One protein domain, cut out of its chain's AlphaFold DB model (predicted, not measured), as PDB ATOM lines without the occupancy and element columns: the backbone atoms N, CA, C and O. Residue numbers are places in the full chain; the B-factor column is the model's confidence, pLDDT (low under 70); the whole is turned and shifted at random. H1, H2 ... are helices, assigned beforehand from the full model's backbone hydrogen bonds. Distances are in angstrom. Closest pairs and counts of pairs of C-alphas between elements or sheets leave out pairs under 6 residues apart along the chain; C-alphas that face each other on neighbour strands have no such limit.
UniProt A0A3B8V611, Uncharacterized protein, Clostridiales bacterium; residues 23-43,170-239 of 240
ATOM      1  N   ARG A  23     -10.978  16.075  -4.109       85.38
ATOM      2  CA  ARG A  23     -10.271  17.353  -3.918       85.38
ATOM      3  C   ARG A  23      -8.973  17.380  -4.723       85.38
ATOM      4  O   ARG A  23      -8.760  18.305  -5.501       85.38
ATOM      5  N   ALA A  24      -8.173  16.322  -4.617       85.19
ATOM      6  CA  ALA A  24      -6.917  16.181  -5.335       85.19
ATOM      7  C   ALA A  24      -7.113  16.188  -6.859       85.19
ATOM      8  O   ALA A  24      -6.305  16.789  -7.566       85.19
ATOM      9  N   VAL A  25      -8.192  15.582  -7.373       87.31
ATOM     10  CA  VAL A  25      -8.530  15.642  -8.808       87.31
ATOM     11  C   VAL A  25      -8.884  17.067  -9.239       87.31
ATOM     12  O   VAL A  25      -8.369  17.530 -10.252       87.31
ATOM     13  N   ILE A  26      -9.714  17.786  -8.473       88.81
ATOM     14  CA  ILE A  26     -10.088  19.178  -8.788       88.81
ATOM     15  C   ILE A  26      -8.846  20.077  -8.816       88.81
ATOM     16  O   ILE A  26      -8.652  20.829  -9.769       88.81
ATOM     17  N   VAL A  27      -7.976  19.958  -7.809       89.19
ATOM     18  CA  VAL A  27      -6.714  20.708  -7.746       89.19
ATOM     19  C   VAL A  27      -5.789  20.321  -8.905       89.19
ATOM     20  O   VAL A  27      -5.192  21.201  -9.515       89.19
ATOM     21  N   ALA A  28      -5.710  19.037  -9.271       89.75
ATOM     22  CA  ALA A  28      -4.909  18.588 -10.413       89.75
ATOM     23  C   ALA A  28      -5.400  19.189 -11.739       89.75
ATOM     24  O   ALA A  28      -4.589  19.686 -12.516       89.75
ATOM     25  N   VAL A  29      -6.715  19.190 -11.986       91.06
ATOM     26  CA  VAL A  29      -7.308  19.812 -13.181       91.06
ATOM     27  C   VAL A  29      -7.026  21.312 -13.202       91.06
ATOM     28  O   VAL A  29      -6.622  21.839 -14.234       91.06
ATOM     29  N   TRP A  30      -7.171  21.998 -12.067       93.06
ATOM     30  CA  TRP A  30      -6.851  23.421 -11.969       93.06
ATOM     31  C   TRP A  30      -5.363  23.706 -12.251       93.06
ATOM     32  O   TRP A  30      -5.068  24.607 -13.037       93.06
ATOM     33  N   ILE A  31      -4.433  22.907 -11.706       90.88
ATOM     34  CA  ILE A  31      -2.991  23.016 -11.997       90.88
ATOM     35  C   ILE A  31      -2.731  22.826 -13.494       90.88
ATOM     36  O   ILE A  31      -2.019  23.631 -14.088       90.88
ATOM     37  N   ILE A  32      -3.319  21.798 -14.115       92.50
ATOM     38  CA  ILE A  32      -3.168  21.547 -15.556       92.50
ATOM     39  C   ILE A  32      -3.648  22.758 -16.355       92.50
ATOM     40  O   ILE A  32      -2.919  23.239 -17.218       92.50
ATOM     41  N   THR A  33      -4.825  23.299 -16.039       94.00
ATOM     42  CA  THR A  33      -5.354  24.495 -16.705       94.00
ATOM     43  C   THR A  33      -4.409  25.689 -16.559       94.00
ATOM     44  O   THR A  33      -4.150  26.381 -17.541       94.00
ATOM     45  N   MET A  34      -3.845  25.920 -15.368       94.56
ATOM     46  CA  MET A  34      -2.881  27.005 -15.144       94.56
ATOM     47  C   MET A  34      -1.599  26.829 -15.956       94.56
ATOM     48  O   MET A  34      -1.122  27.787 -16.565       94.56
ATOM     49  N   VAL A  35      -1.065  25.608 -15.999       92.88
ATOM     50  CA  VAL A  35       0.127  25.281 -16.787       92.88
ATOM     51  C   VAL A  35      -0.146  25.470 -18.278       92.88
ATOM     52  O   VAL A  35       0.663  26.087 -18.963       92.88
ATOM     53  N   VAL A  36      -1.299  25.018 -18.778       95.00
ATOM     54  CA  VAL A  36      -1.699  25.218 -20.178       95.00
ATOM     55  C   VAL A  36      -1.807  26.704 -20.506       95.00
ATOM     56  O   VAL A  36      -1.263  27.129 -21.520       95.00
ATOM     57  N   LEU A  37      -2.438  27.512 -19.650       96.81
ATOM     58  CA  LEU A  37      -2.520  28.960 -19.865       96.81
ATOM     59  C   LEU A  37      -1.134  29.610 -19.907       96.81
ATOM     60  O   LEU A  37      -0.884  30.418 -20.794       96.81
ATOM     61  N   LEU A  38      -0.224  29.221 -19.010       95.00
ATOM     62  CA  LEU A  38       1.145  29.739 -18.995       95.00
ATOM     63  C   LEU A  38       1.919  29.352 -20.266       95.00
ATOM     64  O   LEU A  38       2.596  30.196 -20.859       95.00
ATOM     65  N   ILE A  39       1.781  28.102 -20.717       95.31
ATOM     66  CA  ILE A  39       2.365  27.629 -21.977       95.31
ATOM     67  C   ILE A  39       1.779  28.416 -23.153       95.31
ATOM     68  O   ILE A  39       2.538  28.904 -23.983       95.31
ATOM     69  N   CYS A  40       0.459  28.603 -23.212       96.62
ATOM     70  CA  CYS A  40      -0.199  29.391 -24.254       96.62
ATOM     71  C   CYS A  40       0.259  30.856 -24.243       96.62
ATOM     72  O   CYS A  40       0.501  31.419 -25.311       96.62
ATOM     73  N   THR A  41       0.431  31.473 -23.068       97.12
ATOM     74  CA  THR A  41       1.017  32.814 -22.937       97.12
ATOM     75  C   THR A  41       2.392  32.862 -23.587       97.12
ATOM     76  O   THR A  41       2.618  33.731 -24.426       97.12
ATOM     77  N   ALA A  42       3.291  31.938 -23.235       95.62
ATOM     78  CA  ALA A  42       4.644  31.905 -23.781       95.62
ATOM     79  C   ALA A  42       4.648  31.619 -25.293       95.62
ATOM     80  O   ALA A  42       5.258  32.362 -26.055       95.62
ATOM     81  N   ALA A  43       3.907  30.602 -25.736       95.62
ATOM     82  CA  ALA A  43       3.864  30.153 -27.127       95.62
ATOM     83  C   ALA A  43       3.262  31.188 -28.090       95.62
ATOM     84  O   ALA A  43       3.595  31.200 -29.269       95.62
ATOM     85  N   ILE A 170      -4.102  38.183 -22.849       97.50
ATOM     86  CA  ILE A 170      -5.349  37.546 -22.388       97.50
ATOM     87  C   ILE A 170      -5.052  36.249 -21.626       97.50
ATOM     88  O   ILE A 170      -5.551  36.061 -20.514       97.50
ATOM     89  N   PHE A 171      -4.226  35.357 -22.185       97.81
ATOM     90  CA  PHE A 171      -3.848  34.121 -21.491       97.81
ATOM     91  C   PHE A 171      -3.124  34.404 -20.172       97.81
ATOM     92  O   PHE A 171      -3.391  33.744 -19.165       97.81
ATOM     93  N   GLN A 172      -2.269  35.430 -20.151       96.81
ATOM     94  CA  GLN A 172      -1.546  35.833 -18.951       96.81
ATOM     95  C   GLN A 172      -2.503  36.351 -17.874       96.81
ATOM     96  O   GLN A 172      -2.373  35.969 -16.713       96.81
ATOM     97  N   ALA A 173      -3.497  37.160 -18.251       97.38
ATOM     98  CA  ALA A 173      -4.514  37.651 -17.326       97.38
ATOM     99  C   ALA A 173      -5.297  36.495 -16.679       97.38
ATOM    100  O   ALA A 173      -5.441  36.462 -15.456       97.38
ATOM    101  N   PHE A 174      -5.734  35.504 -17.465       97.69
ATOM    102  CA  PHE A 174      -6.404  34.318 -16.920       97.69
ATOM    103  C   PHE A 174      -5.493  33.485 -16.013       97.69
ATOM    104  O   PHE A 174      -5.952  32.994 -14.981       97.69
ATOM    105  N   SER A 175      -4.211  33.347 -16.366       95.56
ATOM    106  CA  SER A 175      -3.224  32.657 -15.530       95.56
ATOM    107  C   SER A 175      -3.045  33.357 -14.174       95.56
ATOM    108  O   SER A 175      -3.092  32.702 -13.133       95.56
ATOM    109  N   ILE A 176      -2.944  34.692 -14.164       96.00
ATOM    110  CA  ILE A 176      -2.832  35.495 -12.935       96.00
ATOM    111  C   ILE A 176      -4.087  35.354 -12.070       96.00
ATOM    112  O   ILE A 176      -3.977  35.048 -10.883       96.00
ATOM    113  N   VAL A 177      -5.281  35.532 -12.650       97.00
ATOM    114  CA  VAL A 177      -6.552  35.379 -11.919       97.00
ATOM    115  C   VAL A 177      -6.657  33.983 -11.318       97.00
ATOM    116  O   VAL A 177      -6.998  33.836 -10.145       97.00
ATOM    117  N   GLY A 178      -6.317  32.955 -12.096       95.00
ATOM    118  CA  GLY A 178      -6.306  31.587 -11.610       95.00
ATOM    119  C   GLY A 178      -5.364  31.413 -10.422       95.00
ATOM    120  O   GLY A 178      -5.816  30.929  -9.386       95.00
ATOM    121  N   ALA A 179      -4.112  31.870 -10.520       93.62
ATOM    122  CA  ALA A 179      -3.130  31.808  -9.433       93.62
ATOM    123  C   ALA A 179      -3.611  32.520  -8.155       93.62
ATOM    124  O   ALA A 179      -3.476  31.967  -7.061       93.62
ATOM    125  N   VAL A 180      -4.236  33.696  -8.286       96.44
ATOM    126  CA  VAL A 180      -4.844  34.427  -7.161       96.44
ATOM    127  C   VAL A 180      -5.955  33.600  -6.512       96.44
ATOM    128  O   VAL A 180      -5.943  33.417  -5.295       96.44
ATOM    129  N   CYS A 181      -6.872  33.034  -7.304       94.75
ATOM    130  CA  CYS A 181      -7.920  32.145  -6.795       94.75
ATOM    131  C   CYS A 181      -7.335  30.924  -6.064       94.75
ATOM    132  O   CYS A 181      -7.847  30.535  -5.014       94.75
ATOM    133  N   GLY A 182      -6.244  30.352  -6.579       91.25
ATOM    134  CA  GLY A 182      -5.508  29.271  -5.922       91.25
ATOM    135  C   GLY A 182      -4.954  29.690  -4.557       91.25
ATOM    136  O   GLY A 182      -5.168  28.992  -3.569       91.25
ATOM    137  N   GLY A 183      -4.312  30.857  -4.472       91.25
ATOM    138  CA  GLY A 183      -3.803  31.406  -3.210       91.25
ATOM    139  C   GLY A 183      -4.909  31.665  -2.182       91.25
ATOM    140  O   GLY A 183      -4.794  31.243  -1.030       91.25
ATOM    141  N   VAL A 184      -6.019  32.279  -2.606       95.00
ATOM    142  CA  VAL A 184      -7.198  32.508  -1.751       95.00
ATOM    143  C   VAL A 184      -7.773  31.188  -1.241       95.00
ATOM    144  O   VAL A 184      -8.111  31.085  -0.062       95.00
ATOM    145  N   TYR A 185      -7.845  30.161  -2.092       91.56
ATOM    146  CA  TYR A 185      -8.307  28.836  -1.685       91.56
ATOM    147  C   TYR A 185      -7.417  28.224  -0.596       91.56
ATOM    148  O   TYR A 185      -7.937  27.719   0.401       91.56
ATOM    149  N   VAL A 186      -6.090  28.312  -0.735       89.38
ATOM    150  CA  VAL A 186      -5.148  27.818   0.284       89.38
ATOM    151  C   VAL A 186      -5.345  28.548   1.613       89.38
ATOM    152  O   VAL A 186      -5.451  27.902   2.657       89.38
ATOM    153  N   ILE A 187      -5.462  29.879   1.583       92.19
ATOM    154  CA  ILE A 187      -5.728  30.684   2.784       92.19
ATOM    155  C   ILE A 187      -7.055  30.268   3.422       92.19
ATOM    156  O   ILE A 187      -7.119  30.059   4.630       92.19
ATOM    157  N   TYR A 188      -8.109  30.095   2.628       92.62
ATOM    158  CA  TYR A 188      -9.407  29.652   3.125       92.62
ATOM    159  C   TYR A 188      -9.322  28.277   3.815       92.62
ATOM    160  O   TYR A 188      -9.857  28.099   4.911       92.62
ATOM    161  N   VAL A 189      -8.610  27.310   3.232       88.75
ATOM    162  CA  VAL A 189      -8.438  25.972   3.826       88.75
ATOM    163  C   VAL A 189      -7.660  26.034   5.148       88.75
ATOM    164  O   VAL A 189      -8.094  25.449   6.142       88.75
ATOM    165  N   LEU A 190      -6.545  26.766   5.190       89.12
ATOM    166  CA  LEU A 190      -5.663  26.788   6.361       89.12
ATOM    167  C   LEU A 190      -6.147  27.731   7.469       89.12
ATOM    168  O   LEU A 190      -6.097  27.377   8.643       89.12
ATOM    169  N   ALA A 191      -6.622  28.927   7.123       91.31
ATOM    170  CA  ALA A 191      -6.967  29.962   8.097       91.31
ATOM    171  C   ALA A 191      -8.447  29.932   8.507       91.31
ATOM    172  O   ALA A 191      -8.761  30.171   9.673       91.31
ATOM    173  N   VAL A 192      -9.357  29.625   7.573       93.19
ATOM    174  CA  VAL A 192     -10.806  29.632   7.849       93.19
ATOM    175  C   VAL A 192     -11.278  28.255   8.285       93.19
ATOM    176  O   VAL A 192     -11.904  28.125   9.336       93.19
ATOM    177  N   ARG A 193     -10.953  27.209   7.517       92.00
ATOM    178  CA  ARG A 193     -11.328  25.839   7.896       92.00
ATOM    179  C   ARG A 193     -10.408  25.206   8.929       92.00
ATOM    180  O   ARG A 193     -10.810  24.215   9.532       92.00
ATOM    181  N   LYS A 194      -9.210  25.766   9.133       91.88
ATOM    182  CA  LYS A 194      -8.198  25.234  10.057       91.88
ATOM    183  C   LYS A 194      -7.864  23.765   9.774       91.88
ATOM    184  O   LYS A 194      -7.585  23.004  10.698       91.88
ATOM    185  N   GLU A 195      -7.918  23.355   8.502       88.69
ATOM    186  CA  GLU A 195      -7.495  22.008   8.117       88.69
ATOM    187  C   GLU A 195      -5.978  21.877   8.368       88.69
ATOM    188  O   GLU A 195      -5.224  22.818   8.087       88.69
ATOM    189  N   PRO A 196      -5.501  20.746   8.916       90.56
ATOM    190  CA  PRO A 196      -4.087  20.584   9.222       90.56
ATOM    191  C   PRO A 196      -3.257  20.610   7.935       90.56
ATOM    192  O   PRO A 196      -3.599  19.984   6.929       90.56
ATOM    193  N   ALA A 197      -2.117  21.301   7.976       86.44
ATOM    194  CA  ALA A 197      -1.255  21.479   6.807       86.44
ATOM    195  C   ALA A 197      -0.780  20.143   6.200       86.44
ATOM    196  O   ALA A 197      -0.587  20.049   4.990       86.44
ATOM    197  N   SER A 198      -0.643  19.092   7.013       87.44
ATOM    198  CA  SER A 198      -0.314  17.735   6.556       87.44
ATOM    199  C   SER A 198      -1.322  17.177   5.554       87.44
ATOM    200  O   SER A 198      -0.941  16.479   4.613       87.44
ATOM    201  N   ASP A 199      -2.604  17.483   5.743       85.94
ATOM    202  CA  ASP A 199      -3.686  16.966   4.911       85.94
ATOM    203  C   ASP A 199      -3.701  17.691   3.570       85.94
ATOM    204  O   ASP A 199      -3.761  17.050   2.520       85.94
ATOM    205  N   PHE A 200      -3.513  19.011   3.608       83.31
ATOM    206  CA  PHE A 200      -3.308  19.823   2.414       83.31
ATOM    207  C   PHE A 200      -2.084  19.361   1.606       83.31
ATOM    208  O   PHE A 200      -2.179  19.160   0.396       83.31
ATOM    209  N   LEU A 201      -0.941  19.132   2.263       85.56
ATOM    210  CA  LEU A 201       0.278  18.651   1.604       85.56
ATOM    211  C   LEU A 201       0.090  17.264   0.981       85.56
ATOM    212  O   LEU A 201       0.606  16.989  -0.105       85.56
ATOM    213  N   ARG A 202      -0.670  16.389   1.644       87.62
ATOM    214  CA  ARG A 202      -1.029  15.072   1.116       87.62
ATOM    215  C   ARG A 202      -1.914  15.185  -0.128       87.62
ATOM    216  O   ARG A 202      -1.649  14.492  -1.116       87.62
ATOM    217  N   ASP A 203      -2.912  16.065  -0.115       86.12
ATOM    218  CA  ASP A 203      -3.754  16.339  -1.283       86.12
ATOM    219  C   ASP A 203      -2.923  16.928  -2.434       86.12
ATOM    220  O   ASP A 203      -2.986  16.413  -3.549       86.12
ATOM    221  N   ALA A 204      -2.050  17.902  -2.160       86.31
ATOM    222  CA  ALA A 204      -1.157  18.504  -3.152       86.31
ATOM    223  C   ALA A 204      -0.198  17.479  -3.787       86.31
ATOM    224  O   ALA A 204      -0.053  17.429  -5.012       86.31
ATOM    225  N   LYS A 205       0.410  16.602  -2.976       89.00
ATOM    226  CA  LYS A 205       1.255  15.497  -3.461       89.00
ATOM    227  C   LYS A 205       0.468  14.564  -4.382       89.00
ATOM    228  O   LYS A 205       0.956  14.167  -5.439       89.00
ATOM    229  N   THR A 206      -0.768  14.251  -4.012       89.12
ATOM    230  CA  THR A 206      -1.656  13.384  -4.798       89.12
ATOM    231  C   THR A 206      -2.084  14.039  -6.103       89.12
ATOM    232  O   THR A 206      -2.095  13.379  -7.146       89.12
ATOM    233  N   SER A 207      -2.375  15.340  -6.080       89.12
ATOM    234  CA  SER A 207      -2.624  16.131  -7.282       89.12
ATOM    235  C   SER A 207      -1.420  16.100  -8.214       89.12
ATOM    236  O   SER A 207      -1.592  15.794  -9.387       89.12
ATOM    237  N   CYS A 208      -0.204  16.307  -7.702       88.62
ATOM    238  CA  CYS A 208       1.020  16.259  -8.502       88.62
ATOM    239  C   CYS A 208       1.195  14.905  -9.211       88.62
ATOM    240  O   CYS A 208       1.337  14.864 -10.434       88.62
ATOM    241  N   PHE A 209       1.070  13.786  -8.486       89.44
ATOM    242  CA  PHE A 209       1.106  12.454  -9.105       89.44
ATOM    243  C   PHE A 209      -0.001  12.248 -10.142       89.44
ATOM    244  O   PHE A 209       0.222  11.593 -11.160       89.44
ATOM    245  N   THR A 210      -1.191  12.798  -9.895       88.00
ATOM    246  CA  THR A 210      -2.316  12.726 -10.836       88.00
ATOM    247  C   THR A 210      -2.009  13.499 -12.117       88.00
ATOM    248  O   THR A 210      -2.207  12.956 -13.201       88.00
ATOM    249  N   VAL A 211      -1.454  14.710 -12.009       88.69
ATOM    250  CA  VAL A 211      -1.008  15.511 -13.159       88.69
ATOM    251  C   VAL A 211       0.047  14.758 -13.965       88.69
ATOM    252  O   VAL A 211      -0.121  14.601 -15.172       88.69
ATOM    253  N   ILE A 212       1.080  14.219 -13.308       89.19
ATOM    254  CA  ILE A 212       2.149  13.456 -13.974       89.19
ATOM    255  C   ILE A 212       1.570  12.270 -14.752       89.19
ATOM    256  O   ILE A 212       1.937  12.057 -15.905       89.19
ATOM    257  N   LYS A 213       0.638  11.517 -14.154       88.06
ATOM    258  CA  LYS A 213      -0.020  10.392 -14.833       88.06
ATOM    259  C   LYS A 213      -0.831  10.850 -16.041       88.06
ATOM    260  O   LYS A 213      -0.679  10.269 -17.108       88.06
ATOM    261  N   ILE A 214      -1.666  11.882 -15.890       87.00
ATOM    262  CA  ILE A 214      -2.502  12.407 -16.982       87.00
ATOM    263  C   ILE A 214      -1.628  12.867 -18.150       87.00
ATOM    264  O   ILE A 214      -1.868  12.462 -19.285       87.00
ATOM    265  N   VAL A 215      -0.591  13.658 -17.869       87.50
ATOM    266  CA  VAL A 215       0.346  14.147 -18.891       87.50
ATOM    267  C   VAL A 215       1.102  12.981 -19.530       87.50
ATOM    268  O   VAL A 215       1.183  12.903 -20.754       87.50
ATOM    269  N   GLY A 216       1.588  12.031 -18.729       88.50
ATOM    270  CA  GLY A 216       2.261  10.831 -19.225       88.50
ATOM    271  C   GLY A 216       1.384  10.018 -20.177       88.50
ATOM    272  O   GLY A 216       1.836   9.651 -21.258       88.50
ATOM    273  N   TYR A 217       0.114   9.790 -19.834       90.94
ATOM    274  CA  TYR A 217      -0.823   9.105 -20.729       90.94
ATOM    275  C   TYR A 217      -1.121   9.914 -21.992       90.94
ATOM    276  O   TYR A 217      -1.129   9.339 -23.079       90.94
ATOM    277  N   ALA A 218      -1.309  11.230 -21.874       88.81
ATOM    278  CA  ALA A 218      -1.557  12.100 -23.021       88.81
ATOM    279  C   ALA A 218      -0.402  12.079 -24.038       88.81
ATOM    280  O   ALA A 218      -0.653  12.178 -25.235       88.81
ATOM    281  N   VAL A 219       0.843  11.904 -23.580       90.88
ATOM    282  CA  VAL A 219       2.027  11.805 -24.449       90.88
ATOM    283  C   VAL A 219       2.239  10.381 -24.976       90.88
ATOM    284  O   VAL A 219       2.476  10.192 -26.166       90.88
ATOM    285  N   LEU A 220       2.150   9.362 -24.116       93.00
ATOM    286  CA  LEU A 220       2.492   7.981 -24.481       93.00
ATOM    287  C   LEU A 220       1.438   7.315 -25.370       93.00
ATOM    288  O   LEU A 220       1.793   6.556 -26.271       93.00
ATOM    289  N   VAL A 221       0.148   7.581 -25.141       93.25
ATOM    290  CA  VAL A 221      -0.936   6.906 -25.872       93.25
ATOM    291  C   VAL A 221      -0.881   7.195 -27.381       93.25
ATOM    292  O   VAL A 221      -0.891   6.229 -28.147       93.25
ATOM    293  N   PRO A 222      -0.743   8.453 -27.850       93.81
ATOM    294  CA  PRO A 222      -0.585   8.735 -29.277       93.81
ATOM    295  C   PRO A 222       0.632   8.039 -29.900       93.81
ATOM    296  O   PRO A 222       0.523   7.486 -30.992       93.81
ATOM    297  N   ILE A 223       1.768   8.002 -29.192       94.25
ATOM    298  CA  ILE A 223       2.999   7.346 -29.665       94.25
ATOM    299  C   ILE A 223       2.763   5.847 -29.878       94.25
ATOM    300  O   ILE A 223       3.120   5.298 -30.923       94.25
ATOM    301  N   VAL A 224       2.117   5.184 -28.913       95.38
ATOM    302  CA  VAL A 224       1.781   3.758 -29.015       95.38
ATOM    303  C   VAL A 224       0.822   3.507 -30.180       95.38
ATOM    304  O   VAL A 224       1.039   2.569 -30.946       95.38
ATOM    305  N   ILE A 225      -0.196   4.352 -30.366       95.25
ATOM    306  CA  ILE A 225      -1.136   4.232 -31.492       95.25
ATOM    307  C   ILE A 225      -0.393   4.327 -32.831       95.25
ATOM    308  O   ILE A 225      -0.579   3.466 -33.693       95.25
ATOM    309  N   VAL A 226       0.491   5.315 -32.996       96.25
ATOM    310  CA  VAL A 226       1.296   5.480 -34.218       96.25
ATOM    311  C   VAL A 226       2.191   4.262 -34.461       96.25
ATOM    312  O   VAL A 226       2.209   3.728 -35.571       96.25
ATOM    313  N   TYR A 227       2.876   3.761 -33.428       96.00
ATOM    314  CA  TYR A 227       3.698   2.552 -33.531       96.00
ATOM    315  C   TYR A 227       2.889   1.337 -34.007       96.00
ATOM    316  O   TYR A 227       3.322   0.610 -34.906       96.00
ATOM    317  N   LEU A 228       1.692   1.128 -33.446       96.62
ATOM    318  CA  LEU A 228       0.816   0.021 -33.833       96.62
ATOM    319  C   LEU A 228       0.346   0.141 -35.292       96.62
ATOM    320  O   LEU A 228       0.318  -0.866 -36.004       96.62
ATOM    321  N   LEU A 229       0.034   1.356 -35.758       96.12
ATOM    322  CA  LEU A 229      -0.336   1.614 -37.153       96.12
ATOM    323  C   LEU A 229       0.823   1.314 -38.115       96.12
ATOM    324  O   LEU A 229       0.629   0.585 -39.089       96.12
ATOM    325  N   ILE A 230       2.034   1.795 -37.810       95.62
ATOM    326  CA  ILE A 230       3.238   1.537 -38.618       95.62
ATOM    327  C   ILE A 230       3.550   0.035 -38.654       95.62
ATOM    328  O   ILE A 230       3.765  -0.532 -39.726       95.62
ATOM    329  N   SER A 231       3.511  -0.640 -37.500       94.00
ATOM    330  CA  SER A 231       3.751  -2.086 -37.400       94.00
ATOM    331  C   SER A 231       2.742  -2.897 -38.225       94.00
ATOM    332  O   SER A 231       3.109  -3.868 -38.892       94.00
ATOM    333  N   SER A 232       1.470  -2.484 -38.226       92.75
ATOM    334  CA  SER A 232       0.418  -3.093 -39.048       92.75
ATOM    335  C   SER A 232       0.680  -2.906 -40.547       92.75
ATOM    336  O   SER A 232       0.560  -3.862 -41.318       92.75
ATOM    337  N   LEU A 233       1.105  -1.707 -40.959       93.69
ATOM    338  CA  LEU A 233       1.431  -1.391 -42.351       93.69
ATOM    339  C   LEU A 233       2.608  -2.237 -42.868       93.69
ATOM    340  O   LEU A 233       2.496  -2.875 -43.915       93.69
ATOM    341  N   PHE A 234       3.698  -2.333 -42.098       93.31
ATOM    342  CA  PHE A 234       4.864  -3.159 -42.441       93.31
ATOM    343  C   PHE A 234       4.514  -4.644 -42.584       93.31
ATOM    344  O   PHE A 234       4.992  -5.316 -43.500       93.31
ATOM    345  N   LYS A 235       3.643  -5.168 -41.711       93.06
ATOM    346  CA  LYS A 235       3.161  -6.555 -41.823       93.06
ATOM    347  C   LYS A 235       2.356  -6.796 -43.100       93.06
ATOM    348  O   LYS A 235       2.396  -7.912 -43.610       93.06
ATOM    349  N   ARG A 236       1.626  -5.794 -43.605       88.69
ATOM    350  CA  ARG A 236       0.885  -5.888 -44.875       88.69
ATOM    351  C   ARG A 236       1.818  -5.821 -46.083       88.69
ATOM    352  O   ARG A 236       1.677  -6.658 -46.963       88.69
ATOM    353  N   LEU A 237       2.804  -4.922 -46.074       85.25
ATOM    354  CA  LEU A 237       3.810  -4.809 -47.141       85.25
ATOM    355  C   LEU A 237       4.687  -6.058 -47.276       85.25
ATOM    356  O   LEU A 237       5.069  -6.421 -48.374       85.25
ATOM    357  N   LYS A 238       4.984  -6.761 -46.177       84.69
ATOM    358  CA  LYS A 238       5.731  -8.031 -46.235       84.69
ATOM    359  C   LYS A 238       4.901  -9.205 -46.794       84.69
ATOM    360  O   LYS A 238       5.449 -10.278 -47.019       84.69
ATOM    361  N   ARG A 239       3.579  -9.042 -46.932       79.19
ATOM    362  CA  ARG A 239       2.662 -10.064 -47.471       79.19
ATOM    363  C   ARG A 239       2.283  -9.830 -48.941       79.19
ATOM    364  O   ARG A 239       1.671 -10.729 -49.510       79.19
TER     365      ARG A 239
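Overview. This is residues 23 to 43 and 170 to 239 of the 240 residues of an uncharacterized protein of Clostridiales bacterium (UniProt A0A3B8V611). The long helix H3 makes the longest axis: its first part forms a triangle with H1 and H2, and residues 216 to 239 stick out as an arm. H2 and H3 meet as a V at residues 193 to 196, and H1 bridges its two sides. The printed part has 91 residues with three named helices, in the order H1, H2, H3 along the chain, which hold 85 of them, and no named strand; its class is all helix, and it is extended, with a radius of gyration of the C-alphas of 19.7 A and spans of 69 by 33 by 13 A.

Along the chain. H3, residues 197 to 237, measures 60.2 A and ends at C-alpha 237 (3.810, -4.809, -47.141). H1, residues 23 to 43, begins at C-alpha 23 (-10.271, 17.353, -3.918). H2 is residues 170 to 192.

Arrangement. H3 touches H1 with residues 203 to 211 alone, at a steep tilt of 64 degrees; the closest C-alphas, of Ser 207 and Ala 28, are 4.6 A apart. H1 touches H2 with residues 34 to 41 alone, opposite ways at a shallow tilt of 28 degrees; the closest C-alphas, of Thr 41 and Phe 171, are 5.2 A apart. Every O i to N i+4 pair is within hydrogen-bond range in H1 and H2, and 35 of 37 in H3.

Size, cuts and confidence. Residues 44 to 169 are not printed; C-alphas 43 and 170 are 12.7 A apart across the cut. The H2 to H3 link is tight. No printed residue is under 70 in pLDDT.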